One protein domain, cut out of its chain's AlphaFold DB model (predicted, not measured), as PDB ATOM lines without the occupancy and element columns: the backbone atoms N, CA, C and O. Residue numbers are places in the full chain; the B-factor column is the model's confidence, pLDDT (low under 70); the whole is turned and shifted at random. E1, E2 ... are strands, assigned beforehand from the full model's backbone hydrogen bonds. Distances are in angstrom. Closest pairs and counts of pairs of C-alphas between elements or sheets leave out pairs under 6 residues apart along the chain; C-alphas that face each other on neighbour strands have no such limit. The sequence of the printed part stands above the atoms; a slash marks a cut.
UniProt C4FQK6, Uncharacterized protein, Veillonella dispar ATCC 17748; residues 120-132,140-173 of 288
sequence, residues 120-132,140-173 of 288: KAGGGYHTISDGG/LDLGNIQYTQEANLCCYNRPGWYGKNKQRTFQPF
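Overview. This is residues 120 to 132 and 140 to 173 of the 288 residues of an uncharacterized protein of Veillonella dispar ATCC 17748 (UniProt C4FQK6). With little regular structure, this is a flat piece of mostly loop: a two-stranded antiparallel sheet, E1 and E2, in one half, and a long unnamed stretch leading to a loop in the other half that folds back on itself, residues 160 to 161 pairing antiparallel with 171 to 172. The 47 printed residues hold two named strands, E1 then E2, and no named helix; the class is all strand, with 11 residues in named elements. It is only just loose, close to extended, with a radius of gyration of the C-alphas of 14.1 A and spans of 40 by 28 by 12 A.

Along the chain. E1, residues 125 to 132, runs 17.4 A from C-alpha 125 at (13.025, -4.820, 108.109) and bends by 77 degrees at residue 128. E2, residues 140 to 142, spans 6.5 A and ends at C-alpha 142 (6.315, 4.487, 106.267).

Arrangement. E1 and E2 are antiparallel neighbours at 156 degrees. C-alphas 128 and 142 face each other at 5.0 A. N 141 and O 129 are within hydrogen-bond range at 2.9 A.

Size, cuts and confidence. The farthest C-alphas, of Gly 122 and Gln 167, are 41.0 A apart. Residues 133 to 139 are not printed; C-alphas 132 and 140 across this cut are 8.7 A apart. Residues 143 to 173 hold no named element. No printed residue is under 70 in pLDDT.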
ATOM      1  N   LYS A 120       8.331 -11.055 107.614       95.81
ATOM      2  CA  LYS A 120       7.925 -12.470 107.611       95.81
ATOM      3  C   LYS A 120       8.703 -13.300 106.583       95.81
ATOM      4  O   LYS A 120       8.982 -14.465 106.832       95.81
ATOM      5  N   ALA A 121       9.085 -12.692 105.458       94.06
ATOM      6  CA  ALA A 121       9.909 -13.319 104.424       94.06
ATOM      7  C   ALA A 121      11.389 -13.512 104.829       94.06
ATOM      8  O   ALA A 121      12.150 -14.102 104.067       94.06
ATOM      9  N   GLY A 122      11.805 -13.021 106.004       93.81
ATOM     10  CA  GLY A 122      13.205 -12.984 106.423       93.81
ATOM     11  C   GLY A 122      14.015 -11.886 105.721       93.81
ATOM     12  O   GLY A 122      13.599 -11.336 104.702       93.81
ATOM     13  N   GLY A 123      15.177 -11.555 106.299       91.81
ATOM     14  CA  GLY A 123      16.124 -10.559 105.779       91.81
ATOM     15  C   GLY A 123      15.613  -9.111 105.824       91.81
ATOM     16  O   GLY A 123      14.596  -8.775 105.226       91.81
ATOM     17  N   GLY A 124      16.335  -8.212 106.494       95.31
ATOM     18  CA  GLY A 124      15.947  -6.796 106.578       95.31
ATOM     19  C   GLY A 124      14.670  -6.539 107.395       95.31
ATOM     20  O   GLY A 124      14.198  -7.398 108.141       95.31
ATOM     21  N   TYR A 125      14.126  -5.324 107.275       97.44
ATOM     22  CA  TYR A 125      13.025  -4.820 108.109       97.44
ATOM     23  C   TYR A 125      12.095  -3.905 107.306       97.44
ATOM     24  O   TYR A 125      12.550  -3.211 106.397       97.44
ATOM     25  N   HIS A 126      10.816  -3.860 107.680       97.50
ATOM     26  CA  HIS A 126       9.990  -2.674 107.432       97.50
ATOM     27  C   HIS A 126      10.300  -1.636 108.513       97.50
ATOM     28  O   HIS A 126      10.643  -2.010 109.639       97.50
ATOM     29  N   THR A 127      10.194  -0.352 108.190       96.25
ATOM     30  CA  THR A 127      10.578   0.725 109.111       96.25
ATOM     31  C   THR A 127       9.528   1.818 109.203       96.25
ATOM     32  O   THR A 127       8.838   2.087 108.228       96.25
ATOM     33  N   ILE A 128       9.432   2.455 110.369       96.56
ATOM     34  CA  ILE A 128       8.939   3.831 110.496       96.56
ATOM     35  C   ILE A 128      10.152   4.666 110.900       96.56
ATOM     36  O   ILE A 128      10.784   4.377 111.925       96.56
ATOM     37  N   SER A 129      10.531   5.623 110.059       94.25
ATOM     38  CA  SER A 129      11.826   6.302 110.150       94.25
ATOM     39  C   SER A 129      11.772   7.749 109.686       94.25
ATOM     40  O   SER A 129      10.893   8.128 108.916       94.25
ATOM     41  N   ASP A 130      12.746   8.534 110.140       92.81
ATOM     42  CA  ASP A 130      13.063   9.816 109.519       92.81
ATOM     43  C   ASP A 130      13.680   9.550 108.137       92.81
ATOM     44  O   ASP A 130      14.614   8.753 108.011       92.81
ATOM     45  N   GLY A 131      13.063  10.116 107.108       85.69
ATOM     46  CA  GLY A 131      13.364   9.873 105.706       85.69
ATOM     47  C   GLY A 131      14.477  10.764 105.165       85.69
ATOM     48  O   GLY A 131      15.282  11.332 105.902       85.69
ATOM     49  N   GLY A 132      14.542  10.869 103.838       81.94
ATOM     50  CA  GLY A 132      15.556  11.676 103.160       81.94
ATOM     51  C   GLY A 132      15.471  13.163 103.520       81.94
ATOM     52  O   GLY A 132      14.413  13.678 103.874       81.94
ATOM     53  N   LEU A 140       8.514  11.820 107.060       92.44
ATOM     54  CA  LEU A 140       8.274  10.544 107.735       92.44
ATOM     55  C   LEU A 140       8.158   9.437 106.684       92.44
ATOM     56  O   LEU A 140       7.252   9.479 105.849       92.44
ATOM     57  N   ASP A 141       9.029   8.437 106.758       92.81
ATOM     58  CA  ASP A 141       8.953   7.242 105.923       92.81
ATOM     59  C   ASP A 141       8.121   6.156 106.615       92.81
ATOM     60  O   ASP A 141       8.409   5.733 107.738       92.81
ATOM     61  N   LEU A 142       7.095   5.674 105.909       94.62
ATOM     62  CA  LEU A 142       6.315   4.487 106.267       94.62
ATOM     63  C   LEU A 142       6.747   3.323 105.377       94.62
ATOM     64  O   LEU A 142       6.081   2.958 104.410       94.62
ATOM     65  N   GLY A 143       7.898   2.754 105.702       95.56
ATOM     66  CA  GLY A 143       8.503   1.660 104.968       95.56
ATOM     67  C   GLY A 143      10.005   1.827 104.824       95.56
ATOM     68  O   GLY A 143      10.589   2.874 105.078       95.56
ATOM     69  N   ASN A 144      10.635   0.742 104.399       94.56
ATOM     70  CA  ASN A 144      12.020   0.725 103.966       94.56
ATOM     71  C   ASN A 144      12.069   0.602 102.440       94.56
ATOM     72  O   ASN A 144      11.518  -0.363 101.904       94.56
ATOM     73  N   ILE A 145      12.774   1.515 101.769       92.25
ATOM     74  CA  ILE A 145      12.858   1.590 100.300       92.25
ATOM     75  C   ILE A 145      13.354   0.299  99.627       92.25
ATOM     76  O   ILE A 145      12.976   0.007  98.498       92.25
ATOM     77  N   GLN A 146      14.178  -0.504 100.307       94.06
ATOM     78  CA  GLN A 146      14.708  -1.751  99.749       94.06
ATOM     79  C   GLN A 146      13.756  -2.936  99.929       94.06
ATOM     80  O   GLN A 146      13.853  -3.921  99.199       94.06
ATOM     81  N   TYR A 147      12.869  -2.887 100.928       95.81
ATOM     82  CA  TYR A 147      12.181  -4.087 101.412       95.81
ATOM     83  C   TYR A 147      10.659  -3.980 101.519       95.81
ATOM     84  O   TYR A 147       9.985  -5.008 101.636       95.81
ATOM     85  N   THR A 148      10.110  -2.768 101.531       96.06
ATOM     86  CA  THR A 148       8.672  -2.524 101.686       96.06
ATOM     87  C   THR A 148       8.065  -2.285 100.317       96.06
ATOM     88  O   THR A 148       8.284  -1.239  99.723       96.06
ATOM     89  N   GLN A 149       7.340  -3.282  99.810       94.69
ATOM     90  CA  GLN A 149       6.694  -3.215  98.495       94.69
ATOM     91  C   GLN A 149       5.454  -2.314  98.512       94.69
ATOM     92  O   GLN A 149       5.197  -1.605  97.547       94.69
ATOM     93  N   GLU A 150       4.715  -2.322  99.620       93.88
ATOM     94  CA  GLU A 150       3.508  -1.526  99.820       93.88
ATOM     95  C   GLU A 150       3.317  -1.206 101.309       93.88
ATOM     96  O   GLU A 150       3.743  -1.967 102.183       93.88
ATOM     97  N   ALA A 151       2.674  -0.071 101.588       92.50
ATOM     98  CA  ALA A 151       2.251   0.339 102.922       92.50
ATOM     99  C   ALA A 151       0.724   0.488 102.929       92.50
ATOM    100  O   ALA A 151       0.173   1.457 102.410       92.50
ATOM    101  N   ASN A 152       0.038  -0.497 103.503       90.44
ATOM    102  CA  ASN A 152      -1.421  -0.549 103.496       90.44
ATOM    103  C   ASN A 152      -2.008   0.262 104.663       90.44
ATOM    104  O   ASN A 152      -1.618   0.075 105.816       90.44
ATOM    105  N   LEU A 153      -2.978   1.138 104.375       88.50
ATOM    106  CA  LEU A 153      -3.691   1.955 105.366       88.50
ATOM    107  C   LEU A 153      -5.106   1.407 105.601       88.50
ATOM    108  O   LEU A 153      -6.069   1.812 104.951       88.50
ATOM    109  N   CYS A 154      -5.239   0.474 106.541       86.94
ATOM    110  CA  CYS A 154      -6.520  -0.154 106.876       86.94
ATOM    111  C   CYS A 154      -7.395   0.787 107.721       86.94
ATOM    112  O   CYS A 154      -7.201   0.903 108.930       86.94
ATOM    113  N   CYS A 155      -8.371   1.451 107.101       84.81
ATOM    114  CA  CYS A 155      -9.277   2.376 107.780       84.81
ATOM    115  C   CYS A 155     -10.703   2.300 107.218       84.81
ATOM    116  O   CYS A 155     -10.909   1.950 106.060       84.81
ATOM    117  N   TYR A 156     -11.693   2.609 108.064       85.25
ATOM    118  CA  TYR A 156     -13.108   2.638 107.667       85.25
ATOM    119  C   TYR A 156     -13.455   3.898 106.863       85.25
ATOM    120  O   TYR A 156     -14.179   3.836 105.874       85.25
ATOM    121  N   ASN A 157     -12.904   5.042 107.273       84.50
ATOM    122  CA  ASN A 157     -13.041   6.303 106.552       84.50
ATOM    123  C   ASN A 157     -11.891   6.465 105.559       84.50
ATOM    124  O   ASN A 157     -10.761   6.095 105.865       84.50
ATOM    125  N   ARG A 158     -12.174   7.071 104.402       81.25
ATOM    126  CA  ARG A 158     -11.187   7.339 103.350       81.25
ATOM    127  C   ARG A 158      -9.954   8.064 103.925       81.25
ATOM    128  O   ARG A 158     -10.132   9.113 104.549       81.25
ATOM    129  N   PRO A 159      -8.722   7.568 103.691       88.19
ATOM    130  CA  PRO A 159      -7.527   8.287 104.102       88.19
ATOM    131  C   PRO A 159      -7.417   9.638 103.388       88.19
ATOM    132  O   PRO A 159      -7.918   9.836 102.280       88.19
ATOM    133  N   GLY A 160      -6.724  10.571 104.017       87.88
ATOM    134  CA  GLY A 160      -6.450  11.878 103.450       87.88
ATOM    135  C   GLY A 160      -5.338  12.570 104.212       87.88
ATOM    136  O   GLY A 160      -4.821  12.052 105.202       87.88
ATOM    137  N   TRP A 161      -4.974  13.751 103.742       86.19
ATOM    138  CA  TRP A 161      -3.899  14.545 104.302       86.19
ATOM    139  C   TRP A 161      -4.455  15.810 104.949       86.19
ATOM    140  O   TRP A 161      -5.399  16.438 104.467       86.19
ATOM    141  N   TYR A 162      -3.844  16.174 106.068       86.44
ATOM    142  CA  TYR A 162      -3.944  17.498 106.670       86.44
ATOM    143  C   TYR A 162      -2.684  18.288 106.305       86.44
ATOM    144  O   TYR A 162      -1.661  17.703 105.951       86.44
ATOM    145  N   GLY A 163      -2.717  19.615 106.418       78.88
ATOM    146  CA  GLY A 163      -1.498  20.419 106.313       78.88
ATOM    147  C   GLY A 163      -1.236  21.052 104.951       78.88
ATOM    148  O   GLY A 163      -0.169  21.645 104.783       78.88
ATOM    149  N   LYS A 164      -2.184  21.025 103.997       80.00
ATOM    150  CA  LYS A 164      -2.076  21.870 102.792       80.00
ATOM    151  C   LYS A 164      -1.854  23.317 103.231       80.00
ATOM    152  O   LYS A 164      -2.675  23.872 103.956       80.00
ATOM    153  N   ASN A 165      -0.726  23.911 102.840       84.00
ATOM    154  CA  ASN A 165      -0.311  25.252 103.276       84.00
ATOM    155  C   ASN A 165      -0.300  25.427 104.810       84.00
ATOM    156  O   ASN A 165      -0.657  26.488 105.323       84.00
ATOM    157  N   LYS A 166       0.078  24.372 105.545       85.31
ATOM    158  CA  LYS A 166       0.112  24.320 107.019       85.31
ATOM    159  C   LYS A 166      -1.257  24.523 107.695       85.31
ATOM    160  O   LYS A 166      -1.319  24.876 108.869       85.31
ATOM    161  N   GLN A 167      -2.356  24.290 106.973       87.81
ATOM    162  CA  GLN A 167      -3.720  24.389 107.502       87.81
ATOM    163  C   GLN A 167      -4.229  23.052 108.046       87.81
ATOM    164  O   GLN A 167      -3.823  21.982 107.603       87.81
ATOM    165  N   ARG A 168      -5.193  23.102 108.970       89.25
ATOM    166  CA  ARG A 168      -5.835  21.913 109.564       89.25
ATOM    167  C   ARG A 168      -7.016  21.378 108.746       89.25
ATOM    168  O   ARG A 168      -7.827  20.619 109.262       89.25
ATOM    169  N   THR A 169      -7.133  21.764 107.480       89.38
ATOM    170  CA  THR A 169      -8.201  21.282 106.600       89.38
ATOM    171  C   THR A 169      -7.878  19.875 106.108       89.38
ATOM    172  O   THR A 169      -6.808  19.664 105.535       89.38
ATOM    173  N   PHE A 170      -8.803  18.934 106.305       87.44
ATOM    174  CA  PHE A 170      -8.703  17.583 105.753       87.44
ATOM    175  C   PHE A 170      -8.911  17.603 104.240       87.44
ATOM    176  O   PHE A 170      -9.823  18.263 103.743       87.44
ATOM    177  N   GLN A 171      -8.081  16.864 103.515       85.12
ATOM    178  CA  GLN A 171      -8.212  16.656 102.080       85.12
ATOM    179  C   GLN A 171      -8.148  15.149 101.800       85.12
ATOM    180  O   GLN A 171      -7.096  14.543 102.018       85.12
ATOM    181  N   PRO A 172      -9.246  14.513 101.356       84.44
ATOM    182  CA  PRO A 172      -9.252  13.081 101.080       84.44
ATOM    183  C   PRO A 172      -8.317  12.727  99.914       84.44
ATOM    184  O   PRO A 172      -8.128  13.524  98.993       84.44
ATOM    185  N   PHE A 173      -7.750  11.519  99.932       83.75
ATOM    186  CA  PHE A 173      -7.059  10.971  98.765       83.75
ATOM    187  C   PHE A 173      -8.053  10.645  97.653       83.75
ATOM    188  O   PHE A 173      -9.128  10.108  97.910       83.75
TER     189      PHE A 173